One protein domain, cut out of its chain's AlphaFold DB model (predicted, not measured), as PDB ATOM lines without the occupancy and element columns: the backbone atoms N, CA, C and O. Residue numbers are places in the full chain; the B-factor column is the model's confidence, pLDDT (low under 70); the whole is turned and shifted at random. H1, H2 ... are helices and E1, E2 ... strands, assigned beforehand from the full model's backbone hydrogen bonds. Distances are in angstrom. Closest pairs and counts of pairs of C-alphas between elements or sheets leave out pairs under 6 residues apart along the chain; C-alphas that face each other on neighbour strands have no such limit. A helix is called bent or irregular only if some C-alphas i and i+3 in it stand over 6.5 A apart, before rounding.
ATOM      1  N   ILE A  26     -28.874 -22.021  36.315       88.81
ATOM      2  CA  ILE A  26     -30.093 -22.631  36.845       88.81
ATOM      3  C   ILE A  26     -30.460 -23.893  36.059       88.81
ATOM      4  O   ILE A  26     -30.285 -23.979  34.841       88.81
ATOM      5  N   LYS A  27     -31.004 -24.884  36.768       87.75
ATOM      6  CA  LYS A  27     -31.614 -26.073  36.165       87.75
ATOM      7  C   LYS A  27     -33.113 -25.847  36.062       87.75
ATOM      8  O   LYS A  27     -33.761 -25.569  37.069       87.75
ATOM      9  N   ILE A  28     -33.660 -25.978  34.862       84.88
ATOM     10  CA  ILE A  28     -35.107 -25.997  34.664       84.88
ATOM     11  C   ILE A  28     -35.611 -27.387  35.055       84.88
ATOM     12  O   ILE A  28     -34.945 -28.391  34.794       84.88
ATOM     13  N   ALA A  29     -36.766 -27.436  35.720       81.62
ATOM     14  CA  ALA A  29     -37.364 -28.688  36.159       81.62
ATOM     15  C   ALA A  29     -37.523 -29.665  34.985       81.62
ATOM     16  O   ALA A  29     -38.022 -29.296  33.919       81.62
ATOM     17  N   ASP A  30     -37.111 -30.912  35.206       83.06
ATOM     18  CA  ASP A  30     -37.315 -31.989  34.250       83.06
ATOM     19  C   ASP A  30     -38.773 -32.455  34.322       83.06
ATOM     20  O   ASP A  30     -39.263 -32.859  35.379       83.06
ATOM     21  N   LEU A  31     -39.475 -32.339  33.202       84.94
ATOM     22  CA  LEU A  31     -40.886 -32.686  33.043       84.94
ATOM     23  C   LEU A  31     -41.070 -33.815  32.017       84.94
ATOM     24  O   LEU A  31     -42.175 -34.004  31.493       84.94
ATOM     25  N   SER A  32     -39.999 -34.552  31.708       78.69
ATOM     26  CA  SER A  32     -40.051 -35.702  30.809       78.69
ATOM     27  C   SER A  32     -41.051 -36.750  31.311       78.69
ATOM     28  O   SER A  32     -41.114 -37.093  32.490       78.69
ATOM     29  N   GLY A  33     -41.919 -37.220  30.412       75.62
ATOM     30  CA  GLY A  33     -42.972 -38.183  30.753       75.62
ATOM     31  C   GLY A  33     -44.225 -37.572  31.395       75.62
ATOM     32  O   GLY A  33     -45.185 -38.296  31.651       75.62
ATOM     33  N   GLY A  34     -44.276 -36.250  31.591       77.75
ATOM     34  CA  GLY A  34     -45.455 -35.551  32.112       77.75
ATOM     35  C   GLY A  34     -46.649 -35.512  31.143       77.75
ATOM     36  O   GLY A  34     -46.583 -35.975  30.000       77.75
ATOM     37  N   SER A  35     -47.760 -34.909  31.570       79.94
ATOM     38  CA  SER A  35     -48.960 -34.705  30.735       79.94
ATOM     39  C   SER A  35     -48.917 -33.428  29.887       79.94
ATOM     40  O   SER A  35     -49.727 -33.278  28.975       79.94
ATOM     41  N   LEU A  36     -47.971 -32.523  30.159       81.69
ATOM     42  CA  LEU A  36     -47.836 -31.257  29.442       81.69
ATOM     43  C   LEU A  36     -47.382 -31.473  27.993       81.69
ATOM     44  O   LEU A  36     -46.603 -32.388  27.706       81.69
ATOM     45  N   ASN A  37     -47.874 -30.612  27.096       83.44
ATOM     46  CA  ASN A  37     -47.545 -30.647  25.669       83.44
ATOM     47  C   ASN A  37     -46.089 -30.254  25.395       83.44
ATOM     48  O   ASN A  37     -45.503 -30.787  24.457       83.44
ATOM     49  N   VAL A  38     -45.516 -29.370  26.217       83.38
ATOM     50  CA  VAL A  38     -44.091 -29.015  26.205       83.38
ATOM     51  C   VAL A  38     -43.428 -29.663  27.404       83.38
ATOM     52  O   VAL A  38     -43.905 -29.520  28.531       83.38
ATOM     53  N   GLN A  39     -42.338 -30.377  27.161       87.12
ATOM     54  CA  GLN A  39     -41.580 -31.069  28.195       87.12
ATOM     55  C   GLN A  39     -40.122 -30.683  28.092       87.12
ATOM     56  O   GLN A  39     -39.543 -30.730  27.009       87.12
ATOM     57  N   PHE A  40     -39.538 -30.331  29.226       87.06
ATOM     58  CA  PHE A  40     -38.121 -30.031  29.338       87.06
ATOM     59  C   PHE A  40     -37.427 -31.242  29.944       87.06
ATOM     60  O   PHE A  40     -37.932 -31.802  30.914       87.06
ATOM     61  N   ALA A  41     -36.290 -31.635  29.388       88.94
ATOM     62  CA  ALA A  41     -35.434 -32.659  29.962       88.94
ATOM     63  C   ALA A  41     -34.006 -32.128  30.059       88.94
ATOM     64  O   ALA A  41     -33.438 -31.669  29.063       88.94
ATOM     65  N   ASN A  42     -33.435 -32.177  31.263       87.94
ATOM     66  CA  ASN A  42     -32.073 -31.716  31.556       87.94
ATOM     67  C   ASN A  42     -31.737 -30.308  31.016       87.94
ATOM     68  O   ASN A  42     -30.638 -30.083  30.507       87.94
ATOM     69  N   VAL A  43     -32.681 -29.364  31.093       86.06
ATOM     70  CA  VAL A  43     -32.463 -28.017  30.550       86.06
ATOM     71  C   VAL A  43     -31.679 -27.145  31.526       86.06
ATOM     72  O   VAL A  43     -32.063 -26.979  32.686       86.06
ATOM     73  N   LEU A  44     -30.580 -26.573  31.034       88.50
ATOM     74  CA  LEU A  44     -29.725 -25.629  31.747       88.50
ATOM     75  C   LEU A  44     -29.894 -24.231  31.162       88.50
ATOM     76  O   LEU A  44     -29.942 -24.067  29.941       88.50
ATOM     77  N   ALA A  45     -29.933 -23.222  32.028       86.25
ATOM     78  CA  ALA A  45     -29.950 -21.824  31.624       86.25
ATOM     79  C   ALA A  45     -28.969 -20.994  32.457       86.25
ATOM     80  O   ALA A  45     -28.820 -21.244  33.648       86.25
ATOM     81  N   ALA A  46     -28.315 -20.009  31.847       88.75
ATOM     82  CA  ALA A  46     -27.475 -19.029  32.530       88.75
ATOM     83  C   ALA A  46     -28.263 -17.748  32.826       88.75
ATOM     84  O   ALA A  46     -29.045 -17.288  31.989       88.75
ATOM     85  N   THR A  47     -28.036 -17.154  33.995       88.12
ATOM     86  CA  THR A  47     -28.663 -15.898  34.420       88.12
ATOM     87  C   THR A  47     -27.695 -14.723  34.295       88.12
ATOM     88  O   THR A  47     -26.498 -14.831  34.579       88.12
ATOM     89  N   TYR A  48     -28.219 -13.580  33.861       86.31
ATOM     90  CA  TYR A  48     -27.470 -12.345  33.648       86.31
ATOM     91  C   TYR A  48     -28.244 -11.139  34.178       86.31
ATOM     92  O   TYR A  48     -29.475 -11.140  34.218       86.31
ATOM     93  N   ASP A  49     -27.528 -10.093  34.575       85.62
ATOM     94  CA  ASP A  49     -28.128  -8.818  34.956       85.62
ATOM     95  C   ASP A  49     -28.507  -7.964  33.730       85.62
ATOM     96  O   ASP A  49     -28.331  -8.362  32.575       85.62
ATOM     97  N   ALA A  50     -29.054  -6.771  33.973       81.94
ATOM     98  CA  ALA A  50     -29.467  -5.847  32.918       81.94
ATOM     99  C   ALA A  50     -28.326  -5.408  31.978       81.94
ATOM    100  O   ALA A  50     -28.594  -5.029  30.839       81.94
ATOM    101  N   ASN A  51     -27.070  -5.482  32.428       84.44
ATOM    102  CA  ASN A  51     -25.890  -5.138  31.636       84.44
ATOM    103  C   ASN A  51     -25.310  -6.356  30.897       84.44
ATOM    104  O   ASN A  51     -24.321  -6.223  30.179       84.44
ATOM    105  N   GLY A  52     -25.903  -7.540  31.071       80.88
ATOM    106  CA  GLY A  52     -25.416  -8.787  30.494       80.88
ATOM    107  C   GLY A  52     -24.249  -9.418  31.258       80.88
ATOM    108  O   GLY A  52     -23.616 -10.324  30.721       80.88
ATOM    109  N   ALA A  53     -23.953  -8.974  32.486       88.31
ATOM    110  CA  ALA A  53     -22.961  -9.621  33.345       88.31
ATOM    111  C   ALA A  53     -23.572 -10.853  34.039       88.31
ATOM    112  O   ALA A  53     -24.773 -10.841  34.325       88.31
ATOM    113  N   PRO A  54     -22.798 -11.923  34.311       89.38
ATOM    114  CA  PRO A  54     -23.323 -13.122  34.959       89.38
ATOM    115  C   PRO A  54     -23.883 -12.774  36.346       89.38
ATOM    116  O   PRO A  54     -23.241 -12.085  37.143       89.38
ATOM    117  N   ALA A  55     -25.112 -13.214  36.616       88.69
ATOM    118  CA  ALA A  55     -25.834 -12.856  37.829       88.69
ATOM    119  C   ALA A  55     -25.692 -13.951  38.893       88.69
ATOM    120  O   ALA A  55     -26.273 -15.029  38.776       88.69
ATOM    121  N   CYS A  56     -24.951 -13.639  39.958       88.06
ATOM    122  CA  CYS A  56     -24.818 -14.498  41.131       88.06
ATOM    123  C   CYS A  56     -25.093 -13.743  42.437       88.06
ATOM    124  O   CYS A  56     -24.872 -12.532  42.553       88.06
ATOM    125  N   SER A  57     -25.501 -14.502  43.452       84.56
ATOM    126  CA  SER A  57     -25.491 -14.116  44.860       84.56
ATOM    127  C   SER A  57     -24.517 -15.044  45.590       84.56
ATOM    128  O   SER A  57     -24.834 -16.193  45.899       84.56
ATOM    129  N   GLY A  58     -23.279 -14.582  45.784       80.31
ATOM    130  CA  GLY A  58     -22.172 -15.457  46.185       80.31
ATOM    131  C   GLY A  58     -21.814 -16.443  45.067       80.31
ATOM    132  O   GLY A  58     -21.662 -16.034  43.921       80.31
ATOM    133  N   SER A  59     -21.705 -17.733  45.395       77.25
ATOM    134  CA  SER A  59     -21.458 -18.833  44.443       77.25
ATOM    135  C   SER A  59     -22.747 -19.523  43.969       77.25
ATOM    136  O   SER A  59     -22.745 -20.713  43.653       77.25
ATOM    137  N   HIS A  60     -23.876 -18.814  44.012       80.88
ATOM    138  CA  HIS A  60     -25.173 -19.324  43.578       80.88
ATOM    139  C   HIS A  60     -25.763 -18.432  42.487       80.88
ATOM    140  O   HIS A  60     -25.592 -17.210  42.559       80.88
ATOM    141  N   PRO A  61     -26.503 -19.008  41.525       86.12
ATOM    142  CA  PRO A  61     -27.161 -18.236  40.485       86.12
ATOM    143  C   PRO A  61     -28.213 -17.317  41.102       86.12
ATOM    144  O   PRO A  61     -28.944 -17.704  42.015       86.12
ATOM    145  N   ASP A  62     -28.302 -16.099  40.581       86.12
ATOM    146  CA  ASP A  62     -29.287 -15.101  40.985       86.12
ATOM    147  C   ASP A  62     -30.096 -14.659  39.764       86.12
ATOM    148  O   ASP A  62     -29.543 -14.424  38.688       86.12
ATOM    149  N   VAL A  63     -31.416 -14.560  39.920       82.81
ATOM    150  CA  VAL A  63     -32.315 -14.077  38.865       82.81
ATOM    151  C   VAL A  63     -32.667 -12.636  39.189       82.81
ATOM    152  O   VAL A  63     -33.457 -12.362  40.094       82.81
ATOM    153  N   ARG A  64     -32.083 -11.703  38.437       77.94
ATOM    154  CA  ARG A  64     -32.320 -10.269  38.615       77.94
ATOM    155  C   ARG A  64     -33.356  -9.763  37.631       77.94
ATOM    156  O   ARG A  64     -33.360 -10.143  36.466       77.94
ATOM    157  N   ILE A  65     -34.214  -8.876  38.120       70.25
ATOM    158  CA  ILE A  65     -35.178  -8.148  37.301       70.25
ATOM    159  C   ILE A  65     -34.892  -6.652  37.509       70.25
ATOM    160  O   ILE A  65     -35.000  -6.187  38.647       70.25
ATOM    161  N   PRO A  66     -34.512  -5.899  36.460       70.00
ATOM    162  CA  PRO A  66     -34.301  -6.352  35.079       70.00
ATOM    163  C   PRO A  66     -33.035  -7.221  34.910       70.00
ATOM    164  O   PRO A  66     -32.024  -7.004  35.578       70.00
ATOM    165  N   GLY A  67     -33.093  -8.195  33.998       76.69
ATOM    166  CA  GLY A  67     -32.015  -9.147  33.704       76.69
ATOM    167  C   GLY A  67     -32.364 -10.071  32.535       76.69
ATOM    168  O   GLY A  67     -33.388  -9.877  31.880       76.69
ATOM    169  N   GLN A  68     -31.505 -11.050  32.244       79.75
ATOM    170  CA  GLN A  68     -31.656 -11.978  31.116       79.75
ATOM    171  C   GLN A  68     -31.452 -13.426  31.568       79.75
ATOM    172  O   GLN A  68     -30.627 -13.709  32.436       79.75
ATOM    173  N   ILE A  69     -32.165 -14.357  30.938       83.12
ATOM    174  CA  ILE A  69     -31.977 -15.798  31.123       83.12
ATOM    175  C   ILE A  69     -31.696 -16.397  29.749       83.12
ATOM    176  O   ILE A  69     -32.509 -16.242  28.840       83.12
ATOM    177  N   LYS A  70     -30.554 -17.072  29.595       81.62
ATOM    178  CA  LYS A  70     -30.152 -17.706  28.334       81.62
ATOM    179  C   LYS A  70     -30.160 -19.215  28.468       81.62
ATOM    180  O   LYS A  70     -29.485 -19.752  29.339       81.62
ATOM    181  N   LEU A  71     -30.885 -19.904  27.592       82.94
ATOM    182  CA  LEU A  71     -30.837 -21.366  27.511       82.94
ATOM    183  C   LEU A  71     -29.456 -21.809  27.003       82.94
ATOM    184  O   LEU A  71     -28.948 -21.234  26.044       82.94
ATOM    185  N   ILE A  72     -28.855 -22.808  27.647       84.56
ATOM    186  CA  ILE A  72     -27.519 -23.326  27.307       84.56
ATOM    187  C   ILE A  72     -27.645 -24.669  26.602       84.56
ATOM    188  O   ILE A  72     -27.114 -24.851  25.511       84.56
ATOM    189  N   SER A  73     -28.339 -25.609  27.245       87.38
ATOM    190  CA  SER A  73     -28.402 -26.996  26.801       87.38
ATOM    191  C   SER A  73     -29.663 -27.687  27.295       87.38
ATOM    192  O   SER A  73     -30.314 -27.211  28.225       87.38
ATOM    193  N   GLY A  74     -29.959 -28.850  26.723       87.00
ATOM    194  CA  GLY A  74     -31.016 -29.754  27.168       87.00
ATOM    195  C   GLY A  74     -31.922 -30.172  26.022       87.00
ATOM    196  O   GLY A  74     -31.576 -30.027  24.853       87.00
ATOM    197  N   GLN A  75     -33.087 -30.709  26.350       88.19
ATOM    198  CA  GLN A  75     -34.035 -31.194  25.360       88.19
ATOM    199  C   GLN A  75     -35.425 -30.629  25.629       88.19
ATOM    200  O   GLN A  75     -35.906 -30.639  26.762       88.19
ATOM    201  N   ILE A  76     -36.072 -30.158  24.567       87.62
ATOM    202  CA  ILE A  76     -37.465 -29.730  24.569       87.62
ATOM    203  C   ILE A  76     -38.246 -30.718  23.709       87.62
ATOM    204  O   ILE A  76     -38.009 -30.836  22.512       87.62
ATOM    205  N   THR A  77     -39.186 -31.437  24.314       87.62
ATOM    206  CA  THR A  77     -40.124 -32.292  23.584       87.62
ATOM    207  C   THR A  77     -41.464 -31.589  23.465       87.62
ATOM    208  O   THR A  77     -42.094 -31.260  24.469       87.62
ATOM    209  N   VAL A  78     -41.920 -31.408  22.231       88.38
ATOM    210  CA  VAL A  78     -43.225 -30.846  21.892       88.38
ATOM    211  C   VAL A  78     -44.108 -31.974  21.370       88.38
ATOM    212  O   VAL A  78     -43.893 -32.511  20.285       88.38
ATOM    213  N   LYS A  79     -45.109 -32.370  22.159       86.00
ATOM    214  CA  LYS A  79     -45.988 -33.512  21.850       86.00
ATOM    215  C   LYS A  79     -47.001 -33.224  20.746       86.00
ATOM    216  O   LYS A  79     -47.458 -34.151  20.083       86.00
ATOM    217  N   LYS A  80     -47.421 -31.968  20.609       84.75
ATOM    218  CA  LYS A  80     -48.470 -31.532  19.682       84.75
ATOM    219  C   LYS A  80     -48.148 -30.145  19.167       84.75
ATOM    220  O   LYS A  80     -47.556 -29.358  19.898       84.75
ATOM    221  N   GLN A  81     -48.590 -29.865  17.946       81.00
ATOM    222  CA  GLN A  81     -48.438 -28.545  17.359       81.00
ATOM    223  C   GLN A  81     -49.224 -27.566  18.217       81.00
ATOM    224  O   GLN A  81     -50.368 -27.841  18.594       81.00
ATOM    225  N   MET A  82     -48.574 -26.473  18.574       73.81
ATOM    226  CA  MET A  82     -49.231 -25.353  19.222       73.81
ATOM    227  C   MET A  82     -49.340 -24.234  18.196       73.81
ATOM    228  O   MET A  82     -48.730 -24.316  17.140       73.81
ATOM    229  N   ASP A  83     -50.193 -23.257  18.465       69.56
ATOM    230  CA  ASP A  83     -50.294 -22.052  17.646       69.56
ATOM    231  C   ASP A  83     -49.794 -20.879  18.496       69.56
ATOM    232  O   ASP A  83     -50.534 -19.999  18.934       69.56
ATOM    233  N   LEU A  84     -48.514 -20.944  18.866       66.81
ATOM    234  CA  LEU A  84     -47.906 -19.950  19.756       66.81
ATOM    235  C   LEU A  84     -47.607 -18.650  19.020       66.81
ATOM    236  O   LEU A  84     -47.511 -17.597  19.647       66.81
ATOM    237  N   VAL A  85     -47.493 -18.706  17.692       60.31
ATOM    238  CA  VAL A  85     -47.360 -17.511  16.855       60.31
ATOM    239  C   VAL A  85     -48.593 -16.613  16.993       60.31
ATOM    240  O   VAL A  85     -48.449 -15.391  16.953       60.31
ATOM    241  N   THR A  86     -49.782 -17.184  17.230       60.81
ATOM    242  CA  THR A  86     -51.013 -16.410  17.458       60.81
ATOM    243  C   THR A  86     -51.395 -16.243  18.935       60.81
ATOM    244  O   THR A  86     -52.012 -15.231  19.262       60.81
ATOM    245  N   SER A  87     -50.998 -17.146  19.849       64.38
ATOM    246  CA  SER A  87     -51.235 -16.987  21.300       64.38
ATOM    247  C   SER A  87     -50.037 -17.407  22.173       64.38
ATOM    248  O   SER A  87     -50.022 -18.486  22.766       64.38
ATOM    249  N   SER A  88     -49.023 -16.544  22.290       68.75
ATOM    250  CA  SER A  88     -47.813 -16.788  23.107       68.75
ATOM    251  C   SER A  88     -47.876 -16.226  24.533       68.75
ATOM    252  O   SER A  88     -46.835 -16.063  25.172       68.75
ATOM    253  N   ASP A  89     -49.066 -15.922  25.049       78.75
ATOM    254  CA  ASP A  89     -49.211 -15.275  26.355       78.75
ATOM    255  C   ASP A  89     -48.912 -16.242  27.507       78.75
ATOM    256  O   ASP A  89     -49.673 -17.164  27.816       78.75
ATOM    257  N   LEU A  90     -47.798 -16.001  28.192       79.50
ATOM    258  CA  LEU A  90     -47.456 -16.640  29.451       79.50
ATOM    259  C   LEU A  90     -48.201 -15.964  30.584       79.50
ATOM    260  O   LEU A  90     -48.014 -14.780  30.858       79.50
ATOM    261  N   LYS A  91     -48.980 -16.759  31.306       84.50
ATOM    262  CA  LYS A  91     -49.641 -16.348  32.539       84.50
ATOM    263  C   LYS A  91     -48.758 -16.699  33.722       84.50
ATOM    264  O   LYS A  91     -48.588 -17.872  34.047       84.50
ATOM    265  N   LEU A  92     -48.180 -15.686  34.353       81.38
ATOM    266  CA  LEU A  92     -47.237 -15.894  35.442       81.38
ATOM    267  C   LEU A  92     -47.952 -16.076  36.785       81.38
ATOM    268  O   LEU A  92     -48.878 -15.338  37.129       81.38
ATOM    269  N   THR A  93     -47.445 -17.020  37.576       85.00
ATOM    270  CA  THR A  93     -47.660 -17.078  39.024       85.00
ATOM    271  C   THR A  93     -46.323 -16.811  39.694       85.00
ATOM    272  O   THR A  93     -45.378 -17.578  39.529       85.00
ATOM    273  N   VAL A  94     -46.237 -15.702  40.426       82.94
ATOM    274  CA  VAL A  94     -45.009 -15.251  41.086       82.94
ATOM    275  C   VAL A  94     -45.321 -15.037  42.554       82.94
ATOM    276  O   VAL A  94     -46.184 -14.229  42.909       82.94
ATOM    277  N   THR A  95     -44.595 -15.747  43.406       83.56
ATOM    278  CA  THR A  95     -44.707 -15.636  44.858       83.56
ATOM    279  C   THR A  95     -43.353 -15.268  45.423       83.56
ATOM    280  O   THR A  95     -42.339 -15.870  45.082       83.56
ATOM    281  N   LYS A  96     -43.339 -14.259  46.290       75.12
ATOM    282  CA  LYS A  96     -42.172 -13.907  47.080       75.12
ATOM    283  C   LYS A  96     -42.303 -14.570  48.441       75.12
ATOM    284  O   LYS A  96     -43.351 -14.455  49.076       75.12
ATOM    285  N   ASP A  97     -41.233 -15.211  48.894       78.12
ATOM    286  CA  ASP A  97     -41.146 -15.753  50.251       78.12
ATOM    287  C   ASP A  97     -40.992 -14.606  51.263       78.12
ATOM    288  O   ASP A  97     -39.911 -14.227  51.708       78.12
ATOM    289  N   SER A  98     -42.099 -13.914  51.495       75.81
ATOM    290  CA  SER A  98     -42.205 -12.765  52.373       75.81
ATOM    291  C   SER A  98     -43.626 -12.713  52.891       75.81
ATOM    292  O   SER A  98     -44.572 -12.621  52.111       75.81
ATOM    293  N   TRP A  99     -43.765 -12.701  54.213       76.75
ATOM    294  CA  TRP A  99     -45.062 -12.605  54.877       76.75
ATOM    295  C   TRP A  99     -45.861 -11.354  54.465       76.75
ATOM    296  O   TRP A  99     -47.087 -11.382  54.481       76.75
ATOM    297  N   LEU A 100     -45.170 -10.270  54.085       75.25
ATOM    298  CA  LEU A 100     -45.777  -8.983  53.745       75.25
ATOM    299  C   LEU A 100     -46.117  -8.849  52.252       75.25
ATOM    300  O   LEU A 100     -47.081  -8.175  51.906       75.25
ATOM    301  N   ILE A 101     -45.320  -9.453  51.362       79.94
ATOM    302  CA  ILE A 101     -45.483  -9.304  49.901       79.94
ATOM    303  C   ILE A 101     -46.266 -10.478  49.302       79.94
ATOM    304  O   ILE A 101     -47.090 -10.262  48.415       79.94
ATOM    305  N   GLY A 102     -46.025 -11.702  49.784       86.62
ATOM    306  CA  GLY A 102     -46.719 -12.912  49.354       86.62
ATOM    307  C   GLY A 102     -46.745 -13.117  47.836       86.62
ATOM    308  O   GLY A 102     -45.738 -12.969  47.138       86.62
ATOM    309  N   THR A 103     -47.914 -13.490  47.318       88.56
ATOM    310  CA  THR A 103     -48.148 -13.713  45.885       88.56
ATOM    311  C   THR A 103     -48.393 -12.393  45.163       88.56
ATOM    312  O   THR A 103     -49.337 -11.676  45.483       88.56
ATOM    313  N   VAL A 104     -47.570 -12.095  44.156       89.38
ATOM    314  CA  VAL A 104     -47.639 -10.842  43.385       89.38
ATOM    315  C   VAL A 104     -48.363 -11.013  42.049       89.38
ATOM    316  O   VAL A 104     -49.139 -10.137  41.669       89.38
ATOM    317  N   CYS A 105     -48.208 -12.172  41.405       89.06
ATOM    318  CA  CYS A 105     -48.991 -12.595  40.245       89.06
ATOM    319  C   CYS A 105     -49.585 -13.974  40.525       89.06
ATOM    320  O   CYS A 105     -48.909 -14.829  41.099       89.06
ATOM    321  N   LYS A 106     -50.827 -14.206  40.110       89.69
ATOM    322  CA  LYS A 106     -51.457 -15.526  40.151       89.69
ATOM    323  C   LYS A 106     -52.192 -15.766  38.845       89.69
ATOM    324  O   LYS A 106     -53.120 -15.027  38.534       89.69
ATOM    325  N   ASP A 107     -51.768 -16.784  38.111       87.25
ATOM    326  CA  ASP A 107     -52.366 -17.230  36.851       87.25
ATOM    327  C   ASP A 107     -52.519 -16.090  35.828       87.25
ATOM    328  O   ASP A 107     -53.499 -16.006  35.087       87.25
ATOM    329  N   GLY A 108     -51.529 -15.194  35.781       83.25
ATOM    330  CA  GLY A 108     -51.512 -14.040  34.885       83.25
ATOM    331  C   GLY A 108     -52.281 -12.817  35.385       83.25
ATOM    332  O   GLY A 108     -52.347 -11.805  34.689       83.25
ATOM    333  N   GLU A 109     -52.843 -12.872  36.589       87.81
ATOM    334  CA  GLU A 109     -53.513 -11.740  37.222       87.81
ATOM    335  C   GLU A 109     -52.638 -11.114  38.305       87.81
ATOM    336  O   GLU A 109     -52.106 -11.814  39.175       87.81
ATOM    337  N   LYS A 110     -52.554  -9.779  38.316       88.56
ATOM    338  CA  LYS A 110     -51.900  -9.058  39.411       88.56
ATOM    339  C   LYS A 110     -52.669  -9.257  40.716       88.56
ATOM    340  O   LYS A 110     -53.891  -9.113  40.771       88.56
ATOM    341  N   LYS A 111     -51.943  -9.586  41.781       89.69
ATOM    342  CA  LYS A 111     -52.459  -9.657  43.161       89.69
ATOM    343  C   LYS A 111     -51.849  -8.584  44.058       89.69
ATOM    344  O   LYS A 111     -52.369  -8.330  45.139       89.69
ATOM    345  N   ASN A 112     -50.804  -7.913  43.578       82.31
ATOM    346  CA  ASN A 112     -50.162  -6.800  44.255       82.31
ATOM    347  C   ASN A 112     -50.289  -5.514  43.406       82.31
ATOM    348  O   ASN A 112     -49.923  -5.538  42.231       82.31
ATOM    349  N   PRO A 113     -50.789  -4.393  43.968       82.19
ATOM    350  CA  PRO A 113     -50.971  -3.137  43.236       82.19
ATOM    351  C   PRO A 113     -49.661  -2.465  42.796       82.19
ATOM    352  O   PRO A 113     -49.701  -1.595  41.934       82.19
ATOM    353  N   PHE A 114     -48.514  -2.854  43.362       81.69
ATOM    354  CA  PHE A 114     -47.201  -2.358  42.942       81.69
ATOM    355  C   PHE A 114     -46.670  -3.041  41.673       81.69
ATOM    356  O   PHE A 114     -45.622  -2.641  41.175       81.69
ATOM    357  N   VAL A 115     -47.365  -4.062  41.161       78.19
ATOM    358  CA  VAL A 115     -47.038  -4.705  39.884       78.19
ATOM    359  C   VAL A 115     -47.759  -3.959  38.754       78.19
ATOM    360  O   VAL A 115     -48.994  -3.878  38.791       78.19
ATOM    361  N   PRO A 116     -47.026  -3.408  37.768       79.88
ATOM    362  CA  PRO A 116     -47.609  -2.792  36.582       79.88
ATOM    363  C   PRO A 116     -48.565  -3.722  35.828       79.88
ATOM    364  O   PRO A 116     -48.398  -4.944  35.790       79.88
ATOM    365  N   ASP A 117     -49.575  -3.128  35.195       72.31
ATOM    366  CA  ASP A 117     -50.477  -3.856  34.307       72.31
ATOM    367  C   ASP A 117     -49.703  -4.377  33.088       72.31
ATOM    368  O   ASP A 117     -49.078  -3.605  32.368       72.31
ATOM    369  N   GLY A 118     -49.744  -5.694  32.876       73.31
ATOM    370  CA  GLY A 118     -48.994  -6.384  31.820       73.31
ATOM    371  C   GLY A 118     -47.836  -7.239  32.335       73.31
ATOM    372  O   GLY A 118     -47.531  -8.250  31.723       73.31
ATOM    373  N   ASP A 119     -47.271  -6.967  33.513       80.25
ATOM    374  CA  ASP A 119     -46.096  -7.721  33.991       80.25
ATOM    375  C   ASP A 119     -46.428  -9.159  34.426       80.25
ATOM    376  O   ASP A 119     -45.550 -10.021  34.480       80.25
ATOM    377  N   CYS A 120     -47.700  -9.456  34.711       82.50
ATOM    378  CA  CYS A 120     -48.148 -10.825  34.972       82.50
ATOM    379  C   CYS A 120     -48.463 -11.614  33.685       82.50
ATOM    380  O   CYS A 120     -48.661 -12.828  33.767       82.50
ATOM    381  N   GLN A 121     -48.514 -10.960  32.516       86.06
ATOM    382  CA  GLN A 121     -48.793 -11.585  31.218       86.06
ATOM    383  C   GLN A 121     -47.714 -11.217  30.207       86.06
ATOM    384  O   GLN A 121     -47.681 -10.110  29.683       86.06
ATOM    385  N   VAL A 122     -46.839 -12.166  29.903       78.81
ATOM    386  CA  VAL A 122     -45.697 -11.924  29.015       78.81
ATOM    387  C   VAL A 122     -45.891 -12.659  27.706       78.81
ATOM    388  O   VAL A 122     -46.109 -13.866  27.708       78.81
ATOM    389  N   SER A 123     -45.741 -11.968  26.577       78.69
ATOM    390  CA  SER A 123     -45.630 -12.654  25.289       78.69
ATOM    391  C   SER A 123     -44.294 -13.395  25.246       78.69
ATOM    392  O   SER A 123     -43.240 -12.770  25.107       78.69
ATOM    393  N   LEU A 124     -44.327 -14.729  25.344       77.88
ATOM    394  CA  LEU A 124     -43.127 -15.571  25.294       77.88
ATOM    395  C   LEU A 124     -42.301 -15.259  24.048       77.88
ATOM    396  O   LEU A 124     -41.089 -15.103  24.139       77.88
ATOM    397  N   CYS A 125     -42.956 -15.148  22.893       78.19
ATOM    398  CA  CYS A 125     -42.274 -14.926  21.624       78.19
ATOM    399  C   CYS A 125     -41.802 -13.490  21.446       78.19
ATOM    400  O   CYS A 125     -40.736 -13.272  20.871       78.19
ATOM    401  N   GLY A 126     -42.546 -12.511  21.963       74.75
ATOM    402  CA  GLY A 126     -42.082 -11.128  22.007       74.75
ATOM    403  C   GLY A 126     -40.795 -10.999  22.822       74.75
ATOM    404  O   GLY A 126     -39.816 -10.430  22.344       74.75
ATOM    405  N   GLU A 127     -40.769 -11.588  24.016       73.31
ATOM    406  CA  GLU A 127     -39.612 -11.513  24.909       73.31
ATOM    407  C   GLU A 127     -38.444 -12.381  24.430       73.31
ATOM    408  O   GLU A 127     -37.315 -11.899  24.357       73.31
ATOM    409  N   ALA A 128     -38.688 -13.622  24.004       70.75
ATOM    410  CA  ALA A 128     -37.637 -14.500  23.490       70.75
ATOM    411  C   ALA A 128     -36.878 -13.860  22.316       70.75
ATOM    412  O   ALA A 128     -35.649 -13.921  22.274       70.75
ATOM    413  N   ASN A 129     -37.578 -13.174  21.407       70.56
ATOM    414  CA  ASN A 129     -36.946 -12.420  20.322       70.56
ATOM    415  C   ASN A 129     -36.049 -11.284  20.842       70.56
ATOM    416  O   ASN A 129     -34.910 -11.159  20.387       70.56
ATOM    417  N   LYS A 130     -36.516 -10.489  21.816       67.50
ATOM    418  CA  LYS A 130     -35.730  -9.392  22.416       67.50
ATOM    419  C   LYS A 130     -34.441  -9.890  23.075       67.50
ATOM    420  O   LYS A 130     -33.421  -9.212  22.999       67.50
ATOM    421  N   PHE A 131     -34.469 -11.080  23.676       63.84
ATOM    422  CA  PHE A 131     -33.308 -11.688  24.337       63.84
ATOM    423  C   PHE A 131     -32.443 -12.556  23.406       63.84
ATOM    424  O   PHE A 131     -31.553 -13.270  23.868       63.84
ATOM    425  N   GLY A 132     -32.660 -12.492  22.088       63.66
ATOM    426  CA  GLY A 132     -31.830 -13.193  21.106       63.66
ATOM    427  C   GLY A 132     -32.100 -14.698  21.010       63.66
ATOM    428  O   GLY A 132     -31.232 -15.437  20.547       63.66
ATOM    429  N   HIS A 133     -33.287 -15.142  21.418       68.12
ATOM    430  CA  HIS A 133     -33.787 -16.514  21.320       68.12
ATOM    431  C   HIS A 133     -34.963 -16.609  20.336       68.12
ATOM    432  O   HIS A 133     -35.983 -17.230  20.629       68.12
ATOM    433  N   GLY A 134     -34.846 -15.985  19.161       67.44
ATOM    434  CA  GLY A 134     -35.955 -15.922  18.203       67.44
ATOM    435  C   GLY A 134     -36.426 -17.280  17.672       67.44
ATOM    436  O   GLY A 134     -37.597 -17.444  17.329       67.44
ATOM    437  N   ASP A 135     -35.559 -18.293  17.692       75.69
ATOM    438  CA  ASP A 135     -35.921 -19.650  17.282       75.69
ATOM    439  C   ASP A 135     -36.628 -20.457  18.377       75.69
ATOM    440  O   ASP A 135     -37.224 -21.491  18.076       75.69
ATOM    441  N   LEU A 136     -36.659 -19.970  19.628       77.75
ATOM    442  CA  LEU A 136     -37.348 -20.655  20.727       77.75
ATOM    443  C   LEU A 136     -38.827 -20.868  20.403       77.75
ATOM    444  O   LEU A 136     -39.370 -21.936  20.664       77.75
ATOM    445  N   CYS A 137     -39.475 -19.888  19.775       79.12
ATOM    446  CA  CYS A 137     -40.875 -20.046  19.409       79.12
ATOM    447  C   CYS A 137     -41.086 -21.043  18.283       79.12
ATOM    448  O   CYS A 137     -42.013 -21.833  18.376       79.12
ATOM    449  N   LYS A 138     -40.195 -21.106  17.288       79.50
ATOM    450  CA  LYS A 138     -40.270 -22.145  16.249       79.50
ATOM    451  C   LYS A 138     -40.112 -23.543  16.845       79.50
ATOM    452  O   LYS A 138     -40.842 -24.454  16.462       79.50
ATOM    453  N   ILE A 139     -39.186 -23.698  17.792       81.00
ATOM    454  CA  ILE A 139     -38.948 -24.958  18.506       81.00
ATOM    455  C   ILE A 139     -40.212 -25.396  19.244       81.00
ATOM    456  O   ILE A 139     -40.629 -26.540  19.111       81.00
ATOM    457  N   ILE A 140     -40.836 -24.491  19.997       81.19
ATOM    458  CA  ILE A 140     -42.001 -24.828  20.819       81.19
ATOM    459  C   ILE A 140     -43.271 -25.025  19.957       81.19
ATOM    460  O   ILE A 140     -44.149 -25.802  20.330       81.19
ATOM    461  N   ASP A 141     -43.369 -24.375  18.795       82.50
ATOM    462  CA  ASP A 141     -44.490 -24.521  17.852       82.50
ATOM    463  C   ASP A 141     -44.427 -25.845  17.065       82.50
ATOM    464  O   ASP A 141     -45.452 -26.442  16.729       82.50
ATOM    465  N   THR A 142     -43.213 -26.343  16.809       83.62
ATOM    466  CA  THR A 142     -42.977 -27.525  15.975       83.62
ATOM    467  C   THR A 142     -43.030 -28.810  16.807       83.62
ATOM    468  O   THR A 142     -42.215 -28.976  17.715       83.62
ATOM    469  N   PRO A 143     -43.913 -29.777  16.498       88.44
ATOM    470  CA  PRO A 143     -43.906 -31.081  17.155       88.44
ATOM    471  C   PRO A 143     -42.587 -31.817  16.945       88.44
ATOM    472  O   PRO A 143     -42.059 -31.852  15.835       88.44
ATOM    473  N   GLY A 144     -42.099 -32.473  17.991       87.12
ATOM    474  CA  GLY A 144     -40.882 -33.268  17.921       87.12
ATOM    475  C   GLY A 144     -39.994 -33.110  19.142       87.12
ATOM    476  O   GLY A 144     -40.344 -32.462  20.129       87.12
ATOM    477  N   VAL A 145     -38.839 -33.758  19.066       87.19
ATOM    478  CA  VAL A 145     -37.784 -33.662  20.067       87.19
ATOM    479  C   VAL A 145     -36.732 -32.705  19.530       87.19
ATOM    480  O   VAL A 145     -36.113 -32.981  18.506       87.19
ATOM    481  N   HIS A 146     -36.534 -31.596  20.232       86.12
ATOM    482  CA  HIS A 146     -35.574 -30.560  19.877       86.12
ATOM    483  C   HIS A 146     -34.456 -30.552  20.901       86.12
ATOM    484  O   HIS A 146     -34.686 -30.324  22.092       86.12
ATOM    485  N   THR A 147     -33.241 -30.815  20.445       84.81
ATOM    486  CA  THR A 147     -32.061 -30.703  21.294       84.81
ATOM    487  C   THR A 147     -31.593 -29.259  21.257       84.81
ATOM    488  O   THR A 147     -31.300 -28.716  20.195       84.81
ATOM    489  N   LEU A 148     -31.514 -28.639  22.428       78.38
ATOM    490  CA  LEU A 148     -30.744 -27.425  22.627       78.38
ATOM    491  C   LEU A 148     -29.282 -27.882  22.666       78.38
ATOM    492  O   LEU A 148     -28.730 -28.166  23.730       78.38
ATOM    493  N   GLU A 149     -28.685 -28.093  21.496       66.50
ATOM    494  CA  GLU A 149     -27.229 -28.180  21.404       66.50
ATOM    495  C   GLU A 149     -26.664 -26.862  21.926       66.50
ATOM    496  O   GLU A 149     -27.339 -25.843  21.777       66.50
TER     497      GLU A 149
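What this domain is: This is residues 26 to 149 of the 168 residues of an uncharacterized protein of Steinernema carpocapsae (UniProt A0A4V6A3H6). A long hairpin of E1 and E2, bent nearly at a right angle, makes two walls of the domain, and E6 widens one of them; on the inner side of the bend H2, with H1 beside it, covers that wall. Across from the hairpin lies a thin ribbon of E3 and E5, and from it E4 and long loops run out to the end of the longest axis. The printed part has 124 residues with six named strands and two named helices, in the order E1 E2 E3 E4 E5 H1 H2 E6; the larger sheet runs E1 - E2 - E6, antiparallel. The class is mixed, helices and strands, though under half of the residues are in named elements. The whole is compact, with a radius of gyration of the C-alphas of 15.5 A and spans of 43 by 33 by 28 A.

Where its parts are: Find C-alpha 38 at (-44.091, -29.015, 26.205); from there E1 runs through residues 38 to 49, 27.2 A. E2, residues 67 to 78, spans 27.1 A, and E6, residues 144 to 148, spans 12.6 A, ending at C-alpha 148 at (-30.744, -27.425, 22.627). Look next for E3 at residues 89 to 91, 6.3 A, E4 at 103 to 106, 6.9 A, and E5 at 121 to 123, 6.8 A. H1, residues 124 to 130, spans 10.1 A, and H2, residues 135 to 141, spans 9.9 A.

How they stand to each other: Start at the twisted sheet, where E1 bends by 89 degrees at residue 41 and E2 by 85 degrees at residue 74. In the E1 and E2 hairpin, N 39 and O 77 are 2.8 A apart, within hydrogen-bond range. E2 and E6 are antiparallel, with N 76 and O 146 at 2.8 A. H2 is on this sheet at a height of 9.0 A, over E2 and slantwise to the strands at 40 degrees on the local plane; the closest C-alphas of H2 and E2 are those of Ile 140 and Val 78, 6.2 A. H1 is not on the sheet, but touches H2 in a helical hairpin, opposite ways at a shallow tilt of 12 degrees, with the C-alphas of Cys 125 and Cys 137 closest at 5.8 A. In H1 and H2 every O i to N i+4 pair is within hydrogen-bond range. E3 and E5 are antiparallel, with N 90 and O 122 at 2.8 A; E5 is apart from E1 and E2. E4 pairs with no named strand, but residues 94 to 95 and 109 to 110 pair with parts of it.

The domain as a whole: The two farthest C-alphas, those of Leu 100 and Gly 144, are 43.6 A apart. The printed part has no cut. The links E1 to E2, E3 to E4 and E4 to E5 are long. Look for pLDDT under 70 at residues 83 to 88, 130 to 134 and 149.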